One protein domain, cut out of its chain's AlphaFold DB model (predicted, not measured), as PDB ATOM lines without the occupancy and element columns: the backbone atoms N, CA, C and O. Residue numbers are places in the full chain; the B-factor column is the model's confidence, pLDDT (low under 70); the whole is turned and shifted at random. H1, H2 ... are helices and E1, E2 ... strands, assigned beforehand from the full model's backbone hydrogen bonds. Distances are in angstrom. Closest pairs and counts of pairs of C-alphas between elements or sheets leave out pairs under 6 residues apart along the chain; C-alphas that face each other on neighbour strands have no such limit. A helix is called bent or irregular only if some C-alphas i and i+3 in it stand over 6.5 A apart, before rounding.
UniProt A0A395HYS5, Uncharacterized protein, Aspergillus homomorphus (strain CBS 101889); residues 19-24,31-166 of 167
ATOM      1  N   VAL A  19      14.960 -29.259  41.870       56.78
ATOM      2  CA  VAL A  19      16.281 -29.804  42.213       56.78
ATOM      3  C   VAL A  19      16.269 -30.322  43.645       56.78
ATOM      4  O   VAL A  19      16.826 -31.383  43.910       56.78
ATOM      5  N   GLU A  20      15.603 -29.614  44.555       60.31
ATOM      6  CA  GLU A  20      15.438 -30.034  45.948       60.31
ATOM      7  C   GLU A  20      14.546 -31.274  46.078       60.31
ATOM      8  O   GLU A  20      14.885 -32.188  46.828       60.31
ATOM      9  N   ALA A  21      13.453 -31.360  45.315       59.38
ATOM     10  CA  ALA A  21      12.557 -32.513  45.323       59.38
ATOM     11  C   ALA A  21      13.234 -33.766  44.741       59.38
ATOM     12  O   ALA A  21      13.166 -34.847  45.332       59.38
ATOM     13  N   ILE A  22      13.966 -33.615  43.632       60.88
ATOM     14  CA  ILE A  22      14.783 -34.690  43.051       60.88
ATOM     15  C   ILE A  22      15.905 -35.092  44.018       60.88
ATOM     16  O   ILE A  22      16.120 -36.282  44.252       60.88
ATOM     17  N   ALA A  23      16.588 -34.127  44.640       59.28
ATOM     18  CA  ALA A  23      17.593 -34.406  45.662       59.28
ATOM     19  C   ALA A  23      16.986 -35.110  46.888       59.28
ATOM     20  O   ALA A  23      17.620 -35.990  47.459       59.28
ATOM     21  N   GLY A  24      15.751 -34.789  47.274       58.75
ATOM     22  CA  GLY A  24      15.031 -35.451  48.363       58.75
ATOM     23  C   GLY A  24      14.701 -36.920  48.077       58.75
ATOM     24  O   GLY A  24      14.755 -37.742  48.991       58.75
ATOM     25  N   CYS A  31      16.830 -46.806  48.034       62.44
ATOM     26  CA  CYS A  31      15.574 -47.143  47.385       62.44
ATOM     27  C   CYS A  31      15.812 -48.250  46.355       62.44
ATOM     28  O   CYS A  31      16.940 -48.490  45.917       62.44
ATOM     29  N   GLU A  32      14.758 -48.979  46.010       66.44
ATOM     30  CA  GLU A  32      14.796 -49.971  44.934       66.44
ATOM     31  C   GLU A  32      13.777 -49.602  43.883       66.44
ATOM     32  O   GLU A  32      12.657 -49.205  44.192       66.44
ATOM     33  N   PHE A  33      14.180 -49.742  42.628       64.75
ATOM     34  CA  PHE A  33      13.251 -49.710  41.521       64.75
ATOM     35  C   PHE A  33      12.671 -51.103  41.344       64.75
ATOM     36  O   PHE A  33      13.418 -52.085  41.332       64.75
ATOM     37  N   ASN A  34      11.359 -51.201  41.158       64.62
ATOM     38  CA  ASN A  34      10.765 -52.459  40.744       64.62
ATOM     39  C   ASN A  34       9.669 -52.224  39.708       64.62
ATOM     40  O   ASN A  34       8.812 -51.356  39.870       64.62
ATOM     41  N   ILE A  35       9.688 -53.053  38.668       68.69
ATOM     42  CA  ILE A  35       8.608 -53.152  37.688       68.69
ATOM     43  C   ILE A  35       7.533 -54.051  38.309       68.69
ATOM     44  O   ILE A  35       7.338 -55.199  37.912       68.69
ATOM     45  N   LEU A  36       6.897 -53.561  39.369       72.12
ATOM     46  CA  LEU A  36       5.681 -54.151  39.908       72.12
ATOM     47  C   LEU A  36       4.571 -53.129  39.748       72.12
ATOM     48  O   LEU A  36       4.688 -52.002  40.227       72.12
ATOM     49  N   HIS A  37       3.491 -53.561  39.105       81.69
ATOM     50  CA  HIS A  37       2.273 -52.778  39.024       81.69
ATOM     51  C   HIS A  37       1.692 -52.618  40.429       81.69
ATOM     52  O   HIS A  37       1.301 -53.610  41.055       81.69
ATOM     53  N   ALA A  38       1.647 -51.386  40.933       85.44
ATOM     54  CA  ALA A  38       0.913 -51.085  42.152       85.44
ATOM     55  C   ALA A  38      -0.542 -50.786  41.796       85.44
ATOM     56  O   ALA A  38      -0.827 -50.088  40.824       85.44
ATOM     57  N   ALA A  39      -1.459 -51.346  42.580       90.38
ATOM     58  CA  ALA A  39      -2.887 -51.143  42.416       90.38
ATOM     59  C   ALA A  39      -3.414 -50.290  43.566       90.38
ATOM     60  O   ALA A  39      -3.383 -50.718  44.718       90.38
ATOM     61  N   PHE A  40      -3.939 -49.113  43.243       90.88
ATOM     62  CA  PHE A  40      -4.534 -48.204  44.214       90.88
ATOM     63  C   PHE A  40      -6.035 -48.107  43.973       90.88
ATOM     64  O   PHE A  40      -6.485 -47.713  42.896       90.88
ATOM     65  N   GLN A  41      -6.834 -48.472  44.975       91.94
ATOM     66  CA  GLN A  41      -8.290 -48.438  44.870       91.94
ATOM     67  C   GLN A  41      -8.858 -47.172  45.516       91.94
ATOM     68  O   GLN A  41      -8.666 -46.932  46.705       91.94
ATOM     69  N   ALA A  42      -9.624 -46.384  44.767       91.62
ATOM     70  CA  ALA A  42     -10.331 -45.220  45.291       91.62
ATOM     71  C   ALA A  42     -11.843 -45.458  45.304       91.62
ATOM     72  O   ALA A  42     -12.419 -45.793  44.272       91.62
ATOM     73  N   GLY A  43     -12.494 -45.280  46.459       90.25
ATOM     74  CA  GLY A  43     -13.944 -45.447  46.625       90.25
ATOM     75  C   GLY A  43     -14.632 -44.175  47.126       90.25
ATOM     76  O   GLY A  43     -14.148 -43.542  48.050       90.25
ATOM     77  N   PHE A  44     -15.778 -43.823  46.549       86.88
ATOM     78  CA  PHE A  44     -16.522 -42.580  46.791       86.88
ATOM     79  C   PHE A  44     -18.008 -42.870  47.048       86.88
ATOM     80  O   PHE A  44     -18.898 -42.396  46.341       86.88
ATOM     81  N   GLY A  45     -18.292 -43.719  48.036       84.69
ATOM     82  CA  GLY A  45     -19.652 -44.163  48.342       84.69
ATOM     83  C   GLY A  45     -20.211 -45.097  47.267       84.69
ATOM     84  O   GLY A  45     -20.078 -46.309  47.383       84.69
ATOM     85  N   GLN A  46     -20.841 -44.544  46.226       87.69
ATOM     86  CA  GLN A  46     -21.523 -45.320  45.173       87.69
ATOM     87  C   GLN A  46     -20.641 -45.681  43.971       87.69
ATOM     88  O   GLN A  46     -21.060 -46.465  43.122       87.69
ATOM     89  N   ALA A  47     -19.437 -45.117  43.880       90.75
ATOM     90  CA  ALA A  47     -18.512 -45.367  42.781       90.75
ATOM     91  C   ALA A  47     -17.118 -45.695  43.310       90.75
ATOM     92  O   ALA A  47     -16.722 -45.235  44.379       90.75
ATOM     93  N   SER A  48     -16.355 -46.465  42.544       93.38
ATOM     94  CA  SER A  48     -14.945 -46.715  42.821       93.38
ATOM     95  C   SER A  48     -14.180 -46.962  41.533       93.38
ATOM     96  O   SER A  48     -14.759 -47.446  40.561       93.38
ATOM     97  N   PHE A  49     -12.880 -46.709  41.554       94.88
ATOM     98  CA  PHE A  49     -11.970 -47.102  40.487       94.88
ATOM     99  C   PHE A  49     -10.679 -47.685  41.069       94.88
ATOM    100  O   PHE A  49     -10.389 -47.515  42.254       94.88
ATOM    101  N   ILE A  50      -9.925 -48.394  40.230       94.62
ATOM    102  CA  ILE A  50      -8.582 -48.882  40.542       94.62
ATOM    103  C   ILE A  50      -7.635 -48.260  39.523       94.62
ATOM    104  O   ILE A  50      -7.866 -48.401  38.322       94.62
ATOM    105  N   ALA A  51      -6.598 -47.582  40.004       93.75
ATOM    106  CA  ALA A  51      -5.470 -47.167  39.186       93.75
ATOM    107  C   ALA A  51      -4.367 -48.222  39.287       93.75
ATOM    108  O   ALA A  51      -4.026 -48.657  40.389       93.75
ATOM    109  N   LEU A  52      -3.844 -48.645  38.140       92.44
ATOM    110  CA  LEU A  52      -2.710 -49.556  38.038       92.44
ATOM    111  C   LEU A  52      -1.538 -48.763  37.482       92.44
ATOM    112  O   LEU A  52      -1.686 -48.187  36.411       92.44
ATOM    113  N   THR A  53      -0.418 -48.746  38.195       91.31
ATOM    114  CA  THR A  53       0.803 -48.072  37.734       91.31
ATOM    115  C   THR A  53       1.679 -49.032  36.941       91.31
ATOM    116  O   THR A  53       1.607 -50.242  37.156       91.31
ATOM    117  N   ASP A  54       2.548 -48.529  36.070       88.31
ATOM    118  CA  ASP A  54       3.545 -49.355  35.365       88.31
ATOM    119  C   ASP A  54       4.752 -49.750  36.229       88.31
ATOM    120  O   ASP A  54       5.408 -50.767  35.986       88.31
ATOM    121  N   GLY A  55       5.043 -48.973  37.270       85.88
ATOM    122  CA  GLY A  55       6.096 -49.292  38.221       85.88
ATOM    123  C   GLY A  55       6.034 -48.457  39.488       85.88
ATOM    124  O   GLY A  55       5.228 -47.531  39.615       85.88
ATOM    125  N   VAL A  56       6.907 -48.800  40.433       84.50
ATOM    126  CA  VAL A  56       7.052 -48.082  41.700       84.50
ATOM    127  C   VAL A  56       8.501 -48.060  42.181       84.50
ATOM    128  O   VAL A  56       9.291 -48.982  41.948       84.50
ATOM    129  N   LEU A  57       8.832 -46.998  42.907       80.06
ATOM    130  CA  LEU A  57      10.054 -46.856  43.686       80.06
ATOM    131  C   LEU A  57       9.705 -47.006  45.169       80.06
ATOM    132  O   LEU A  57       8.893 -46.244  45.689       80.06
ATOM    133  N   TRP A  58      10.341 -47.941  45.870       77.94
ATOM    134  CA  TRP A  58      10.122 -48.212  47.302       77.94
ATOM    135  C   TRP A  58      11.381 -47.900  48.098       77.94
ATOM    136  O   TRP A  58      12.499 -48.091  47.614       77.94
ATOM    137  N   ALA A  59      11.216 -47.504  49.359       72.12
ATOM    138  CA  ALA A  59      12.344 -47.491  50.286       72.12
ATOM    139  C   ALA A  59      12.620 -48.900  50.825       72.12
ATOM    140  O   ALA A  59      11.720 -49.535  51.386       72.12
ATOM    141  N   LYS A  60      13.883 -49.356  50.760       66.56
ATOM    142  CA  LYS A  60      14.287 -50.711  51.195       66.56
ATOM    143  C   LYS A  60      13.880 -51.055  52.629       66.56
ATOM    144  O   LYS A  60      13.613 -52.211  52.935       66.56
ATOM    145  N   HIS A  61      13.840 -50.059  53.513       63.91
ATOM    146  CA  HIS A  61      13.616 -50.257  54.949       63.91
ATOM    147  C   HIS A  61      12.206 -49.859  55.412       63.91
ATOM    148  O   HIS A  61      11.860 -50.093  56.565       63.91
ATOM    149  N   GLY A  62      11.401 -49.260  54.530       59.66
ATOM    150  CA  GLY A  62      10.145 -48.605  54.895       59.66
ATOM    151  C   GLY A  62       8.872 -49.279  54.396       59.66
ATOM    152  O   GLY A  62       7.808 -48.994  54.924       59.66
ATOM    153  N   LYS A  63       8.959 -50.162  53.390       64.69
ATOM    154  CA  LYS A  63       7.800 -50.750  52.678       64.69
ATOM    155  C   LYS A  63       6.769 -49.741  52.135       64.69
ATOM    156  O   LYS A  63       5.748 -50.176  51.622       64.69
ATOM    157  N   TYR A  64       7.034 -48.441  52.192       75.38
ATOM    158  CA  TYR A  64       6.207 -47.415  51.569       75.38
ATOM    159  C   TYR A  64       6.717 -47.094  50.162       75.38
ATOM    160  O   TYR A  64       7.922 -47.157  49.866       75.38
ATOM    161  N   ILE A  65       5.777 -46.726  49.301       80.94
ATOM    162  CA  ILE A  65       6.042 -46.247  47.949       80.94
ATOM    163  C   ILE A  65       6.514 -44.791  48.046       80.94
ATOM    164  O   ILE A  65       5.943 -43.974  48.765       80.94
ATOM    165  N   ARG A  66       7.611 -44.474  47.359       78.88
ATOM    166  CA  ARG A  66       8.222 -43.138  47.294       78.88
ATOM    167  C   ARG A  66       7.947 -42.431  45.984       78.88
ATOM    168  O   ARG A  66       7.812 -41.211  45.981       78.88
ATOM    169  N   ALA A  67       7.863 -43.192  44.903       83.62
ATOM    170  CA  ALA A  67       7.399 -42.682  43.633       83.62
ATOM    171  C   ALA A  67       6.612 -43.749  42.881       83.62
ATOM    172  O   ALA A  67       6.914 -44.939  42.999       83.62
ATOM    173  N   ILE A  68       5.646 -43.314  42.085       89.06
ATOM    174  CA  ILE A  68       4.988 -44.156  41.086       89.06
ATOM    175  C   ILE A  68       5.500 -43.801  39.696       89.06
ATOM    176  O   ILE A  68       5.952 -42.682  39.452       89.06
ATOM    177  N   ILE A  69       5.478 -44.778  38.801       88.38
ATOM    178  CA  ILE A  69       6.030 -44.658  37.455       88.38
ATOM    179  C   ILE A  69       4.976 -45.105  36.477       88.38
ATOM    180  O   ILE A  69       4.336 -46.134  36.691       88.38
ATOM    181  N   GLU A  70       4.821 -44.323  35.420       92.12
ATOM    182  CA  GLU A  70       3.722 -44.492  34.496       92.12
ATOM    183  C   GLU A  70       4.124 -44.133  33.068       92.12
ATOM    184  O   GLU A  70       4.588 -43.022  32.806       92.12
ATOM    185  N   VAL A  71       3.909 -45.059  32.135       90.69
ATOM    186  CA  VAL A  71       4.312 -44.944  30.734       90.69
ATOM    187  C   VAL A  71       3.085 -44.741  29.851       90.69
ATOM    188  O   VAL A  71       2.213 -45.595  29.697       90.69
ATOM    189  N   LYS A  72       3.027 -43.595  29.179       91.75
ATOM    190  CA  LYS A  72       1.904 -43.221  28.325       91.75
ATOM    191  C   LYS A  72       2.103 -43.735  26.905       91.75
ATOM    192  O   LYS A  72       3.152 -43.579  26.277       91.75
ATOM    193  N   LYS A  73       1.031 -44.305  26.353       90.50
ATOM    194  CA  LYS A  73       0.996 -44.819  24.975       90.50
ATOM    195  C   LYS A  73       1.207 -43.724  23.924       90.50
ATOM    196  O   LYS A  73       1.785 -43.984  22.869       90.50
ATOM    197  N   ASN A  74       0.686 -42.529  24.187       92.31
ATOM    198  CA  ASN A  74       0.733 -41.386  23.285       92.31
ATOM    199  C   ASN A  74       1.583 -40.274  23.893       92.31
ATOM    200  O   ASN A  74       1.633 -40.125  25.110       92.31
ATOM    201  N   ARG A  75       2.195 -39.461  23.030       91.00
ATOM    202  CA  ARG A  75       2.885 -38.242  23.454       91.00
ATOM    203  C   ARG A  75       1.887 -37.196  23.942       91.00
ATOM    204  O   ARG A  75       0.797 -37.054  23.380       91.00
ATOM    205  N   ARG A  76       2.286 -36.410  24.937       93.12
ATOM    206  CA  ARG A  76       1.444 -35.376  25.554       93.12
ATOM    207  C   ARG A  76       1.054 -34.225  24.639       93.12
ATOM    208  O   ARG A  76       0.015 -33.618  24.859       93.12
ATOM    209  N   ASP A  77       1.797 -33.973  23.566       92.06
ATOM    210  CA  ASP A  77       1.391 -33.028  22.515       92.06
ATOM    211  C   ASP A  77       0.163 -33.500  21.710       92.06
ATOM    212  O   ASP A  77      -0.488 -32.692  21.049       92.06
ATOM    213  N   LYS A  78      -0.169 -34.796  21.774       94.31
ATOM    214  CA  LYS A  78      -1.281 -35.415  21.038       94.31
ATOM    215  C   LYS A  78      -2.437 -35.870  21.920       94.31
ATOM    216  O   LYS A  78      -3.527 -36.058  21.392       94.31
ATOM    217  N   ASP A  79      -2.201 -36.085  23.213       95.25
ATOM    218  CA  ASP A  79      -3.163 -36.765  24.091       95.25
ATOM    219  C   ASP A  79      -3.177 -36.223  25.532       95.25
ATOM    220  O   ASP A  79      -3.400 -36.956  26.495       95.25
ATOM    221  N   LEU A  80      -2.903 -34.921  25.690       93.75
ATOM    222  CA  LEU A  80      -2.745 -34.261  26.991       93.75
ATOM    223  C   LEU A  80      -3.890 -34.546  27.971       93.75
ATOM    224  O   LEU A  80      -3.630 -34.806  29.143       93.75
ATOM    225  N   ASP A  81      -5.139 -34.477  27.510       95.00
ATOM    226  CA  ASP A  81      -6.307 -34.577  28.388       95.00
ATOM    227  C   ASP A  81      -6.466 -35.984  28.972       95.00
ATOM    228  O   ASP A  81      -6.696 -36.129  30.173       95.00
ATOM    229  N   ASN A  82      -6.276 -37.028  28.159       94.88
ATOM    230  CA  ASN A  82      -6.337 -38.409  28.645       94.88
ATOM    231  C   ASN A  82      -5.156 -38.731  29.559       94.88
ATOM    232  O   ASN A  82      -5.334 -39.398  30.576       94.88
ATOM    233  N   ILE A  83      -3.966 -38.215  29.234       95.00
ATOM    234  CA  ILE A  83      -2.788 -38.363  30.088       95.00
ATOM    235  C   ILE A  83      -3.043 -37.723  31.455       95.00
ATOM    236  O   ILE A  83      -2.895 -38.399  32.467       95.00
ATOM    237  N   ARG A  84      -3.511 -36.470  31.495       94.31
ATOM    238  CA  ARG A  84      -3.821 -35.769  32.750       94.31
ATOM    239  C   ARG A  84      -4.919 -36.449  33.548       94.31
ATOM    240  O   ARG A  84      -4.828 -36.497  34.771       94.31
ATOM    241  N   LEU A  85      -5.953 -36.959  32.878       94.00
ATOM    242  CA  LEU A  85      -7.009 -37.725  33.533       94.00
ATOM    243  C   LEU A  85      -6.425 -38.949  34.241       94.00
ATOM    244  O   LEU A  85      -6.746 -39.195  35.402       94.00
ATOM    245  N   GLN A  86      -5.554 -39.687  33.554       93.88
ATOM    246  CA  GLN A  86      -4.933 -40.878  34.109       93.88
ATOM    247  C   GLN A  86      -3.963 -40.541  35.254       93.88
ATOM    248  O   GLN A  86      -4.092 -41.116  36.331       93.88
ATOM    249  N   GLU A  87      -3.074 -39.563  35.061       94.44
ATOM    250  CA  GLU A  87      -2.147 -39.074  36.097       94.44
ATOM    251  C   GLU A  87      -2.903 -38.626  37.353       94.44
ATOM    252  O   GLU A  87      -2.552 -38.983  38.477       94.44
ATOM    253  N   SER A  88      -3.997 -37.882  37.167       93.56
ATOM    254  CA  SER A  88      -4.835 -37.424  38.276       93.56
ATOM    255  C   SER A  88      -5.498 -38.599  38.991       93.56
ATOM    256  O   SER A  88      -5.536 -38.617  40.217       93.56
ATOM    257  N   ALA A  89      -6.012 -39.591  38.257       94.00
ATOM    258  CA  ALA A  89      -6.639 -40.768  38.850       94.00
ATOM    259  C   ALA A  89      -5.644 -41.573  39.704       94.00
ATOM    260  O   ALA A  89      -5.967 -41.948  40.833       94.00
ATOM    261  N   GLU A  90      -4.429 -41.781  39.198       94.44
ATOM    262  CA  GLU A  90      -3.334 -42.439  39.914       94.44
ATOM    263  C   GLU A  90      -2.975 -41.682  41.195       94.44
ATOM    264  O   GLU A  90      -3.048 -42.273  42.271       94.44
ATOM    265  N   VAL A  91      -2.718 -40.370  41.119       92.38
ATOM    266  CA  VAL A  91      -2.415 -39.554  42.308       92.38
ATOM    267  C   VAL A  91      -3.564 -39.581  43.317       92.38
ATOM    268  O   VAL A  91      -3.344 -39.870  44.487       92.38
ATOM    269  N   VAL A  92      -4.806 -39.339  42.887       92.50
ATOM    270  CA  VAL A  92      -5.987 -39.342  43.774       92.50
ATOM    271  C   VAL A  92      -6.107 -40.669  44.515       92.50
ATOM    272  O   VAL A  92      -6.368 -40.701  45.720       92.50
ATOM    273  N   SER A  93      -5.951 -41.774  43.788       92.19
ATOM    274  CA  SER A  93      -6.040 -43.101  44.379       92.19
ATOM    275  C   SER A  93      -4.879 -43.382  45.325       92.19
ATOM    276  O   SER A  93      -5.110 -43.941  46.396       92.19
ATOM    277  N   TRP A  94      -3.669 -42.936  44.999       90.81
ATOM    278  CA  TRP A  94      -2.508 -43.116  45.855       90.81
ATOM    279  C   TRP A  94      -2.642 -42.324  47.159       90.81
ATOM    280  O   TRP A  94      -2.606 -42.935  48.227       90.81
ATOM    281  N   VAL A  95      -2.968 -41.027  47.082       89.44
ATOM    282  CA  VAL A  95      -3.212 -40.157  48.248       89.44
ATOM    283  C   VAL A  95      -4.270 -40.749  49.180       89.44
ATOM    284  O   VAL A  95      -4.157 -40.651  50.400       89.44
ATOM    285  N   ARG A  96      -5.308 -41.386  48.625       89.12
ATOM    286  CA  ARG A  96      -6.359 -42.029  49.423       89.12
ATOM    287  C   ARG A  96      -5.875 -43.284  50.161       89.12
ATOM    288  O   ARG A  96      -6.348 -43.537  51.266       89.12
ATOM    289  N   ASN A  97      -5.030 -44.106  49.537       83.75
ATOM    290  CA  ASN A  97      -4.620 -45.401  50.095       83.75
ATOM    291  C   ASN A  97      -3.444 -45.265  51.061       83.75
ATOM    292  O   ASN A  97      -3.449 -45.871  52.129       83.75
ATOM    293  N   GLU A  98      -2.436 -44.491  50.674       70.69
ATOM    294  CA  GLU A  98      -1.162 -44.402  51.373       70.69
ATOM    295  C   GLU A  98      -0.616 -42.986  51.202       70.69
ATOM    296  O   GLU A  98      -0.084 -42.662  50.146       70.69
ATOM    297  N   TYR A  99      -0.720 -42.141  52.232       61.62
ATOM    298  CA  TYR A  99      -0.100 -40.813  52.224       61.62
ATOM    299  C   TYR A  99       0.991 -40.712  53.295       61.62
ATOM    300  O   TYR A  99       0.778 -40.199  54.391       61.62
ATOM    301  N   GLU A 100       2.185 -41.191  52.951       60.75
ATOM    302  CA  GLU A 100       3.432 -40.926  53.684       60.75
ATOM    303  C   GLU A 100       4.358 -40.039  52.835       60.75
ATOM    304  O   GLU A 100       5.495 -40.405  52.516       60.75
ATOM    305  N   GLY A 101       3.836 -38.885  52.401       52.34
ATOM    306  CA  GLY A 101       4.588 -37.919  51.599       52.34
ATOM    307  C   GLY A 101       5.907 -37.513  52.266       52.34
ATOM    308  O   GLY A 101       6.004 -37.423  53.493       52.34
ATOM    309  N   CYS A 102       6.943 -37.271  51.462       51.66
ATOM    310  CA  CYS A 102       8.131 -36.571  51.946       51.66
ATOM    311  C   CYS A 102       7.841 -35.057  52.003       51.66
ATOM    312  O   CYS A 102       6.731 -34.618  51.703       51.66
ATOM    313  N   PHE A 103       8.828 -34.239  52.389       46.50
ATOM    314  CA  PHE A 103       8.679 -32.780  52.554       46.50
ATOM    315  C   PHE A 103       8.064 -32.035  51.345       46.50
ATOM    316  O   PHE A 103       7.596 -30.915  51.526       46.50
ATOM    317  N   TYR A 104       8.028 -32.642  50.151       57.75
ATOM    318  CA  TYR A 104       7.513 -32.042  48.912       57.75
ATOM    319  C   TYR A 104       6.274 -32.747  48.322       57.75
ATOM    320  O   TYR A 104       5.875 -32.399  47.213       57.75
ATOM    321  N   GLY A 105       5.666 -33.702  49.038       66.88
ATOM    322  CA  GLY A 105       4.536 -34.502  48.540       66.88
ATOM    323  C   GLY A 105       4.924 -35.926  48.143       66.88
ATOM    324  O   GLY A 105       5.975 -36.433  48.550       66.88
ATOM    325  N   GLN A 106       4.062 -36.596  47.382       78.69
ATOM    326  CA  GLN A 106       4.376 -37.843  46.690       78.69
ATOM    327  C   GLN A 106       4.859 -37.527  45.266       78.69
ATOM    328  O   GLN A 106       4.560 -36.477  44.696       78.69
ATOM    329  N   ALA A 107       5.677 -38.412  44.698       84.44
ATOM    330  CA  ALA A 107       6.289 -38.188  43.392       84.44
ATOM    331  C   ALA A 107       5.742 -39.163  42.344       84.44
ATOM    332  O   ALA A 107       5.666 -40.367  42.574       84.44
ATOM    333  N   MET A 108       5.432 -38.665  41.156       89.88
ATOM    334  CA  MET A 108       5.159 -39.469  39.971       89.88
ATOM    335  C   MET A 108       6.196 -39.155  38.893       89.88
ATOM    336  O   MET A 108       6.526 -37.995  38.642       89.88
ATOM    337  N   ILE A 109       6.684 -40.203  38.237       88.38
ATOM    338  CA  ILE A 109       7.458 -40.109  37.002       88.38
ATOM    339  C   ILE A 109       6.529 -40.539  35.873       88.38
ATOM    340  O   ILE A 109       6.195 -41.718  35.764       88.38
ATOM    341  N   SER A 110       6.091 -39.585  35.055       92.75
ATOM    342  CA  SER A 110       5.294 -39.871  33.864       92.75
ATOM    343  C   SER A 110       6.182 -39.833  32.630       92.75
ATOM    344  O   SER A 110       6.847 -38.834  32.367       92.75
ATOM    345  N   GLU A 111       6.189 -40.919  31.874       90.81
ATOM    346  CA  GLU A 111       6.976 -41.079  30.659       90.81
ATOM    347  C   GLU A 111       6.054 -41.034  29.442       90.81
ATOM    348  O   GLU A 111       5.025 -41.705  29.417       90.81
ATOM    349  N   ASP A 112       6.417 -40.283  28.404       90.50
ATOM    350  CA  ASP A 112       5.781 -40.414  27.097       90.50
ATOM    351  C   ASP A 112       6.812 -40.369  25.964       90.50
ATOM    352  O   ASP A 112       7.604 -39.439  25.810       90.50
ATOM    353  N   GLY A 113       6.850 -41.452  25.183       86.44
ATOM    354  CA  GLY A 113       7.845 -41.640  24.131       86.44
ATOM    355  C   GLY A 113       9.284 -41.502  24.637       86.44
ATOM    356  O   GLY A 113       9.797 -42.382  25.317       86.44
ATOM    357  N   ASP A 114       9.948 -40.417  24.232       83.75
ATOM    358  CA  ASP A 114      11.341 -40.115  24.558       83.75
ATOM    359  C   ASP A 114      11.505 -39.003  25.616       83.75
ATOM    360  O   ASP A 114      12.588 -38.410  25.742       83.75
ATOM    361  N   GLN A 115      10.450 -38.729  26.383       87.75
ATOM    362  CA  GLN A 115      10.416 -37.683  27.395       87.75
ATOM    363  C   GLN A 115       9.874 -38.182  28.742       87.75
ATOM    364  O   GLN A 115       9.003 -39.046  28.787       87.75
ATOM    365  N   ALA A 116      10.374 -37.588  29.826       86.44
ATOM    366  CA  ALA A 116       9.916 -37.804  31.193       86.44
ATOM    367  C   ALA A 116       9.464 -36.489  31.843       86.44
ATOM    368  O   ALA A 116      10.043 -35.421  31.602       86.44
ATOM    369  N   TRP A 117       8.468 -36.592  32.716       89.31
ATOM    370  CA  TRP A 117       7.955 -35.524  33.561       89.31
ATOM    371  C   TRP A 117       7.942 -35.980  35.012       89.31
ATOM    372  O   TRP A 117       7.496 -37.082  35.322       89.31
ATOM    373  N   PHE A 118       8.394 -35.101  35.896       86.69
ATOM    374  CA  PHE A 118       8.239 -35.267  37.334       86.69
ATOM    375  C   PHE A 118       6.999 -34.512  37.787       86.69
ATOM    376  O   PHE A 118       6.853 -33.325  37.494       86.69
ATOM    377  N   ILE A 119       6.112 -35.201  38.489       89.62
ATOM    378  CA  ILE A 119       4.867 -34.646  39.002       89.62
ATOM    379  C   ILE A 119       4.878 -34.808  40.517       89.62
ATOM    380  O   ILE A 119       5.141 -35.899  41.018       89.62
ATOM    381  N   PHE A 120       4.598 -33.726  41.235       87.25
ATOM    382  CA  PHE A 120       4.503 -33.724  42.692       87.25
ATOM    383  C   PHE A 120       3.128 -33.239  43.117       87.25
ATOM    384  O   PHE A 120       2.662 -32.204  42.628       87.25
ATOM    385  N   ASP A 121       2.487 -33.980  44.013       88.19
ATOM    386  CA  ASP A 121       1.181 -33.626  44.548       88.19
ATOM    387  C   ASP A 121       1.298 -32.844  45.859       88.19
ATOM    388  O   ASP A 121       2.109 -33.141  46.736       88.19
ATOM    389  N   GLN A 122       0.462 -31.819  45.998       88.75
ATOM    390  CA  GLN A 122       0.357 -31.014  47.212       88.75
ATOM    391  C   GLN A 122      -1.107 -30.951  47.656       88.75
ATOM    392  O   GLN A 122      -1.787 -29.944  47.450       88.75
ATOM    393  N   PRO A 123      -1.644 -32.051  48.213       90.50
ATOM    394  CA  PRO A 123      -3.023 -32.096  48.666       90.50
ATOM    395  C   PRO A 123      -3.194 -31.261  49.931       90.50
ATOM    396  O   PRO A 123      -2.430 -31.404  50.893       90.50
ATOM    397  N   THR A 124      -4.238 -30.434  49.970       91.75
ATOM    398  CA  THR A 124      -4.618 -29.747  51.207       91.75
ATOM    399  C   THR A 124      -5.075 -30.759  52.262       91.75
ATOM    400  O   THR A 124      -5.560 -31.849  51.951       91.75
ATOM    401  N   GLU A 125      -4.974 -30.405  53.544       89.00
ATOM    402  CA  GLU A 125      -5.492 -31.263  54.622       89.00
ATOM    403  C   GLU A 125      -7.009 -31.498  54.495       89.00
ATOM    404  O   GLU A 125      -7.516 -32.585  54.789       89.00
ATOM    405  N   THR A 126      -7.743 -30.507  53.982       93.50
ATOM    406  CA  THR A 126      -9.176 -30.639  53.698       93.50
ATOM    407  C   THR A 126      -9.443 -31.548  52.502       93.50
ATOM    408  O   THR A 126     -10.424 -32.285  52.523       93.50
ATOM    409  N   TYR A 127      -8.556 -31.595  51.504       93.62
ATOM    410  CA  TYR A 127      -8.641 -32.573  50.421       93.62
ATOM    411  C   TYR A 127      -8.399 -34.000  50.906       93.62
ATOM    412  O   TYR A 127      -9.151 -34.907  50.553       93.62
ATOM    413  N   LYS A 128      -7.409 -34.210  51.779       90.12
ATOM    414  CA  LYS A 128      -7.184 -35.519  52.414       90.12
ATOM    415  C   LYS A 128      -8.403 -35.961  53.223       90.12
ATOM    416  O   LYS A 128      -8.818 -37.111  53.114       90.12
ATOM    417  N   SER A 129      -9.017 -35.037  53.965       90.56
ATOM    418  CA  SER A 129     -10.252 -35.287  54.727       90.56
ATOM    419  C   SER A 129     -11.437 -35.608  53.809       90.56
ATOM    420  O   SER A 129     -12.198 -36.538  54.074       90.56
ATOM    421  N   TYR A 130     -11.567 -34.896  52.687       92.25
ATOM    422  CA  TYR A 130     -12.554 -35.202  51.654       92.25
ATOM    423  C   TYR A 130     -12.366 -36.614  51.097       92.25
ATOM    424  O   TYR A 130     -13.328 -37.377  51.009       92.25
ATOM    425  N   LEU A 131     -11.133 -36.994  50.756       91.44
ATOM    426  CA  LEU A 131     -10.853 -38.341  50.282       91.44
ATOM    427  C   LEU A 131     -11.172 -39.367  51.380       91.44
ATOM    428  O   LEU A 131     -11.985 -40.256  51.153       91.44
ATOM    429  N   ALA A 132     -10.618 -39.245  52.582       88.19
ATOM    430  CA  ALA A 132     -10.802 -40.242  53.635       88.19
ATOM    431  C   ALA A 132     -12.269 -40.392  54.089       88.19
ATOM    432  O   ALA A 132     -12.766 -41.514  54.201       88.19
ATOM    433  N   GLU A 133     -12.967 -39.274  54.300       88.31
ATOM    434  CA  GLU A 133     -14.227 -39.227  55.055       88.31
ATOM    435  C   GLU A 133     -15.413 -38.665  54.254       88.31
ATOM    436  O   GLU A 133     -16.555 -38.737  54.705       88.31
ATOM    437  N   GLY A 134     -15.180 -38.116  53.058       88.50
ATOM    438  CA  GLY A 134     -16.223 -37.476  52.249       88.50
ATOM    439  C   GLY A 134     -16.636 -36.090  52.752       88.50
ATOM    440  O   GLY A 134     -17.683 -35.581  52.348       88.50
ATOM    441  N   ILE A 135     -15.843 -35.473  53.635       89.00
ATOM    442  CA  ILE A 135     -16.108 -34.128  54.156       89.00
ATOM    443  C   ILE A 135     -15.868 -33.102  53.048       89.00
ATOM    444  O   ILE A 135     -14.753 -32.948  52.558       89.00
ATOM    445  N   VAL A 136     -16.923 -32.393  52.653       90.06
ATOM    446  CA  VAL A 136     -16.858 -31.378  51.597       90.06
ATOM    447  C   VAL A 136     -16.385 -30.048  52.178       90.06
ATOM    448  O   VAL A 136     -17.010 -29.512  53.092       90.06
ATOM    449  N   ASP A 137     -15.324 -29.493  51.598       93.62
ATOM    450  CA  ASP A 137     -14.781 -28.175  51.926       93.62
ATOM    451  C   ASP A 137     -14.448 -27.405  50.640       93.62
ATOM    452  O   ASP A 137     -14.047 -27.997  49.637       93.62
ATOM    453  N   ALA A 138     -14.601 -26.078  50.655       92.44
ATOM    454  CA  ALA A 138     -14.329 -25.236  49.487       92.44
ATOM    455  C   ALA A 138     -12.843 -25.221  49.076       92.44
ATOM    456  O   ALA A 138     -12.531 -24.910  47.930       92.44
ATOM    457  N   ASN A 139     -11.939 -25.572  49.994       92.69
ATOM    458  CA  ASN A 139     -10.496 -25.657  49.783       92.69
ATOM    459  C   ASN A 139     -10.005 -27.110  49.670       92.69
ATOM    460  O   ASN A 139      -8.808 -27.366  49.809       92.69
ATOM    461  N   ALA A 140     -10.904 -28.076  49.459       93.25
ATOM    462  CA  ALA A 140     -10.533 -29.463  49.206       93.25
ATOM    463  C   ALA A 140     -10.026 -29.617  47.761       93.25
ATOM    464  O   ALA A 140     -10.767 -30.026  46.869       93.25
ATOM    465  N   PHE A 141      -8.753 -29.290  47.534       92.88
ATOM    466  CA  PHE A 141      -8.070 -29.458  46.254       92.88
ATOM    467  C   PHE A 141      -6.666 -30.052  46.423       92.88
ATOM    468  O   PHE A 141      -6.086 -30.070  47.511       92.88
ATOM    469  N   VAL A 142      -6.124 -30.545  45.315       91.25
ATOM    470  CA  VAL A 142      -4.733 -30.974  45.187       91.25
ATOM    471  C   VAL A 142      -4.122 -30.259  43.996       91.25
ATOM    472  O   VAL A 142      -4.695 -30.269  42.906       91.25
ATOM    473  N   ASP A 143      -2.961 -29.654  44.214       91.19
ATOM    474  CA  ASP A 143      -2.163 -29.082  43.139       91.19
ATOM    475  C   ASP A 143      -1.139 -30.114  42.658       91.19
ATOM    476  O   ASP A 143      -0.440 -30.733  43.462       91.19
ATOM    477  N   LEU A 144      -1.054 -30.294  41.337       90.88
ATOM    478  CA  LEU A 144      -0.070 -31.164  40.691       90.88
ATOM    479  C   LEU A 144       0.990 -30.304  40.000       90.88
ATOM    480  O   LEU A 144       0.767 -29.761  38.914       90.88
ATOM    481  N   SER A 145       2.158 -30.187  40.622       88.94
ATOM    482  CA  SER A 145       3.291 -29.456  40.050       88.94
ATOM    483  C   SER A 145       4.050 -30.355  39.082       88.94
ATOM    484  O   SER A 145       4.586 -31.381  39.487       88.94
ATOM    485  N   THR A 146       4.086 -29.979  37.802       88.62
ATOM    486  CA  THR A 146       4.704 -30.774  36.729       88.62
ATOM    487  C   THR A 146       5.990 -30.122  36.225       88.62
ATOM    488  O   THR A 146       5.978 -28.956  35.827       88.62
ATOM    489  N   TYR A 147       7.074 -30.893  36.156       85.56
ATOM    490  CA  TYR A 147       8.399 -30.457  35.718       85.56
ATOM    491  C   TYR A 147       8.904 -31.321  34.561       85.56
ATOM    492  O   TYR A 147       8.917 -32.547  34.646       85.56
ATOM    493  N   GLY A 148       9.335 -30.680  33.474       84.25
ATOM    494  CA  GLY A 148       9.782 -31.342  32.249       84.25
ATOM    495  C   GLY A 148       9.438 -30.522  30.997       84.25
ATOM    496  O   GLY A 148       9.030 -29.365  31.116       84.25
ATOM    497  N   PRO A 149       9.575 -31.101  29.792       86.31
ATOM    498  CA  PRO A 149      10.044 -32.461  29.526       86.31
ATOM    499  C   PRO A 149      11.555 -32.626  29.727       86.31
ATOM    500  O   PRO A 149      12.343 -31.762  29.345       86.31
ATOM    501  N   LEU A 150      11.963 -33.781  30.244       81.00
ATOM    502  CA  LEU A 150      13.354 -34.236  30.257       81.00
ATOM    503  C   LEU A 150      13.541 -35.302  29.177       81.00
ATOM    504  O   LEU A 150      12.777 -36.255  29.128       81.00
ATOM    505  N   SER A 151      14.540 -35.164  28.303       74.62
ATOM    506  CA  SER A 151      14.783 -36.151  27.239       74.62
ATOM    507  C   SER A 151      15.689 -37.298  27.706       74.62
ATOM    508  O   SER A 151      16.758 -37.048  28.277       74.62
ATOM    509  N   TYR A 152      15.336 -38.547  27.367       61.19
ATOM    510  CA  TYR A 152      16.197 -39.726  27.599       61.19
ATOM    511  C   TYR A 152      17.514 -39.686  26.808       61.19
ATOM    512  O   TYR A 152      18.440 -40.436  27.116       61.19
ATOM    513  N   LEU A 153      17.641 -38.802  25.806       46.59
ATOM    514  CA  LEU A 153      18.888 -38.603  25.052       46.59
ATOM    515  C   LEU A 153      20.025 -38.053  25.920       46.59
ATOM    516  O   LEU A 153      21.199 -38.192  25.582       46.59
ATOM    517  N   THR A 154      19.695 -37.522  27.091       46.69
ATOM    518  CA  THR A 154      20.636 -37.335  28.190       46.69
ATOM    519  C   THR A 154      20.680 -38.608  29.034       46.69
ATOM    520  O   THR A 154      20.264 -38.630  30.188       46.69
ATOM    521  N   LYS A 155      21.222 -39.694  28.468       42.00
ATOM    522  CA  LYS A 155      21.519 -40.944  29.195       42.00
ATOM    523  C   LYS A 155      22.282 -40.670  30.503       42.00
ATOM    524  O   LYS A 155      22.054 -41.334  31.506       42.00
ATOM    525  N   SER A 156      23.100 -39.610  30.514       44.59
ATOM    526  CA  SER A 156      23.826 -39.141  31.694       44.59
ATOM    527  C   SER A 156      22.933 -38.631  32.822       44.59
ATOM    528  O   SER A 156      23.388 -38.647  33.953       44.59
ATOM    529  N   ILE A 157      21.709 -38.161  32.562       50.25
ATOM    530  CA  ILE A 157      20.778 -37.714  33.606       50.25
ATOM    531  C   ILE A 157      20.236 -38.949  34.315       50.25
ATOM    532  O   ILE A 157      20.522 -39.110  35.486       50.25
ATOM    533  N   LEU A 158      19.621 -39.909  33.624       47.97
ATOM    534  CA  LEU A 158      19.177 -41.154  34.269       47.97
ATOM    535  C   LEU A 158      20.320 -41.962  34.901       47.97
ATOM    536  O   LEU A 158      20.147 -42.485  35.993       47.97
ATOM    537  N   GLU A 159      21.505 -42.020  34.286       47.38
ATOM    538  CA  GLU A 159      22.684 -42.660  34.893       47.38
ATOM    539  C   GLU A 159      23.233 -41.866  36.093       47.38
ATOM    540  O   GLU A 159      23.657 -42.474  37.076       47.38
ATOM    541  N   SER A 160      23.178 -40.525  36.079       49.59
ATOM    542  CA  SER A 160      23.478 -39.696  37.263       49.59
ATOM    543  C   SER A 160      22.439 -39.915  38.357       49.59
ATOM    544  O   SER A 160      22.797 -39.971  39.524       49.59
ATOM    545  N   TYR A 161      21.170 -40.100  37.993       50.06
ATOM    546  CA  TYR A 161      20.087 -40.373  38.930       50.06
ATOM    547  C   TYR A 161      20.295 -41.757  39.550       50.06
ATOM    548  O   TYR A 161      20.383 -41.861  40.760       50.06
ATOM    549  N   VAL A 162      20.515 -42.810  38.760       44.22
ATOM    550  CA  VAL A 162      20.779 -44.170  39.267       44.22
ATOM    551  C   VAL A 162      22.059 -44.250  40.108       44.22
ATOM    552  O   VAL A 162      22.066 -44.933  41.128       44.22
ATOM    553  N   SER A 163      23.128 -43.536  39.739       42.38
ATOM    554  CA  SER A 163      24.375 -43.501  40.525       42.38
ATOM    555  C   SER A 163      24.285 -42.658  41.802       42.38
ATOM    556  O   SER A 163      25.016 -42.922  42.759       42.38
ATOM    557  N   LEU A 164      23.371 -41.686  41.848       39.34
ATOM    558  CA  LEU A 164      22.973 -40.973  43.064       39.34
ATOM    559  C   LEU A 164      22.072 -41.832  43.972       39.34
ATOM    560  O   LEU A 164      22.148 -41.696  45.183       39.34
ATOM    561  N   LEU A 165      21.285 -42.757  43.412       37.84
ATOM    562  CA  LEU A 165      20.384 -43.662  44.150       37.84
ATOM    563  C   LEU A 165      21.096 -44.877  44.798       37.84
ATOM    564  O   LEU A 165      20.452 -45.667  45.490       37.84
ATOM    565  N   GLN A 166      22.401 -45.065  44.554       36.56
ATOM    566  CA  GLN A 166      23.196 -46.227  45.003       36.56
ATOM    567  C   GLN A 166      24.304 -45.906  46.028       36.56
ATOM    568  O   GLN A 166      25.042 -46.819  46.407       36.56
TER     569      GLN A 166
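Overview. This is residues 19 to 24 and 31 to 166 of the 167 residues of an uncharacterized protein of Aspergillus homomorphus (strain CBS 101889) (UniProt A0A395HYS5). A twisted sheet of six strands curls round the long helix H2, and the hairpin of E2 and E3 covers another side of H2. H3 packs on the last residues of H2 at one end of the domain; H4 lies at the opposite end, where it only grazes the large sheet. The printed part has 142 residues, with four named helices and eight named strands in the order H1 E1 E2 E3 E4 E5 H2 E6 E7 H3 E8 H4. The large sheet is mixed, in the order E1 E4 E5 E6 E7 E8, and the class is mixed, helices and strands. The whole is compact, with a radius of gyration of the C-alphas of 15.4 A and spans of 46 by 39 by 26 A.

Arrangement. H1, residues 19 to 24, only grazes the large sheet, with residues 21 to 22. E1, residues 31 to 34, is an edge strand, antiparallel to E4, residues 55 to 59, with N 32 and O 58 2.9 A apart. E2, residues 39 to 44, and E3, residues 47 to 52, form an antiparallel hairpin, with N 42 and O 49 at 2.9 A. E3 runs on into E4 at 81 degrees. E4 and E5, residues 65 to 72, form a hairpin, with N 57 and O 67 at 2.8 A. H2, residues 76 to 97, is on one face of the large sheet, in two layers, a helix over a sheet; the C-alphas of Ala 42 and Ser 93, the closest of E2 and H2, are 4.9 A apart. E5, H2 and E6, residues 107 to 112, form a strand-helix-strand unit, two parallel neighbour strands with a helix between, and its crossover is right-handed; N 70 and O 109 are 3.0 A apart. E6 and E7, residues 115 to 123, form a hairpin, with N 110 and O 117 at 2.9 A. H3, residues 125 to 133, touches residues 95 to 96 of H2 alone, closest at the C-alphas of Arg 96 and Leu 131, 5.9 A; their lines are only just about perpendicular, at 71 degrees. E8, residues 142 to 151, is antiparallel to E7, with N 118 and O 147 at 2.9 A. H4, residues 155 to 164, is apart from H2. Every O i to N i+4 pair is within hydrogen-bond range in H1, H3 and H4, and 16 of 18 are in H2.

Along the chain. H1 begins at C-alpha 19, (16.281, -29.804, 42.213). H2 measures 27.2 A from C-alpha 76, (1.444, -35.376, 25.554); it is irregular, with C-alphas 78 and 81 8.9 A apart, and has a kink of 49 degrees near residue 83. E7 measures 25.8 A and E8 27.0 A. H4 ends at C-alpha 164, (22.973, -40.973, 43.064).

Size, cuts and confidence. The C-alphas of Gln 46 and Ser 156, the two farthest apart, are 47.7 A apart. Residues 25 to 30 are not printed, and C-alphas 24 and 31 are 11.7 A apart across the cut. Of the links that are printed whole, none is long. The mean pLDDT of the printed part is 80.0; residues 19 to 24, 31 to 35, 60 to 63, 99 to 105 and 152 to 166 are under 70.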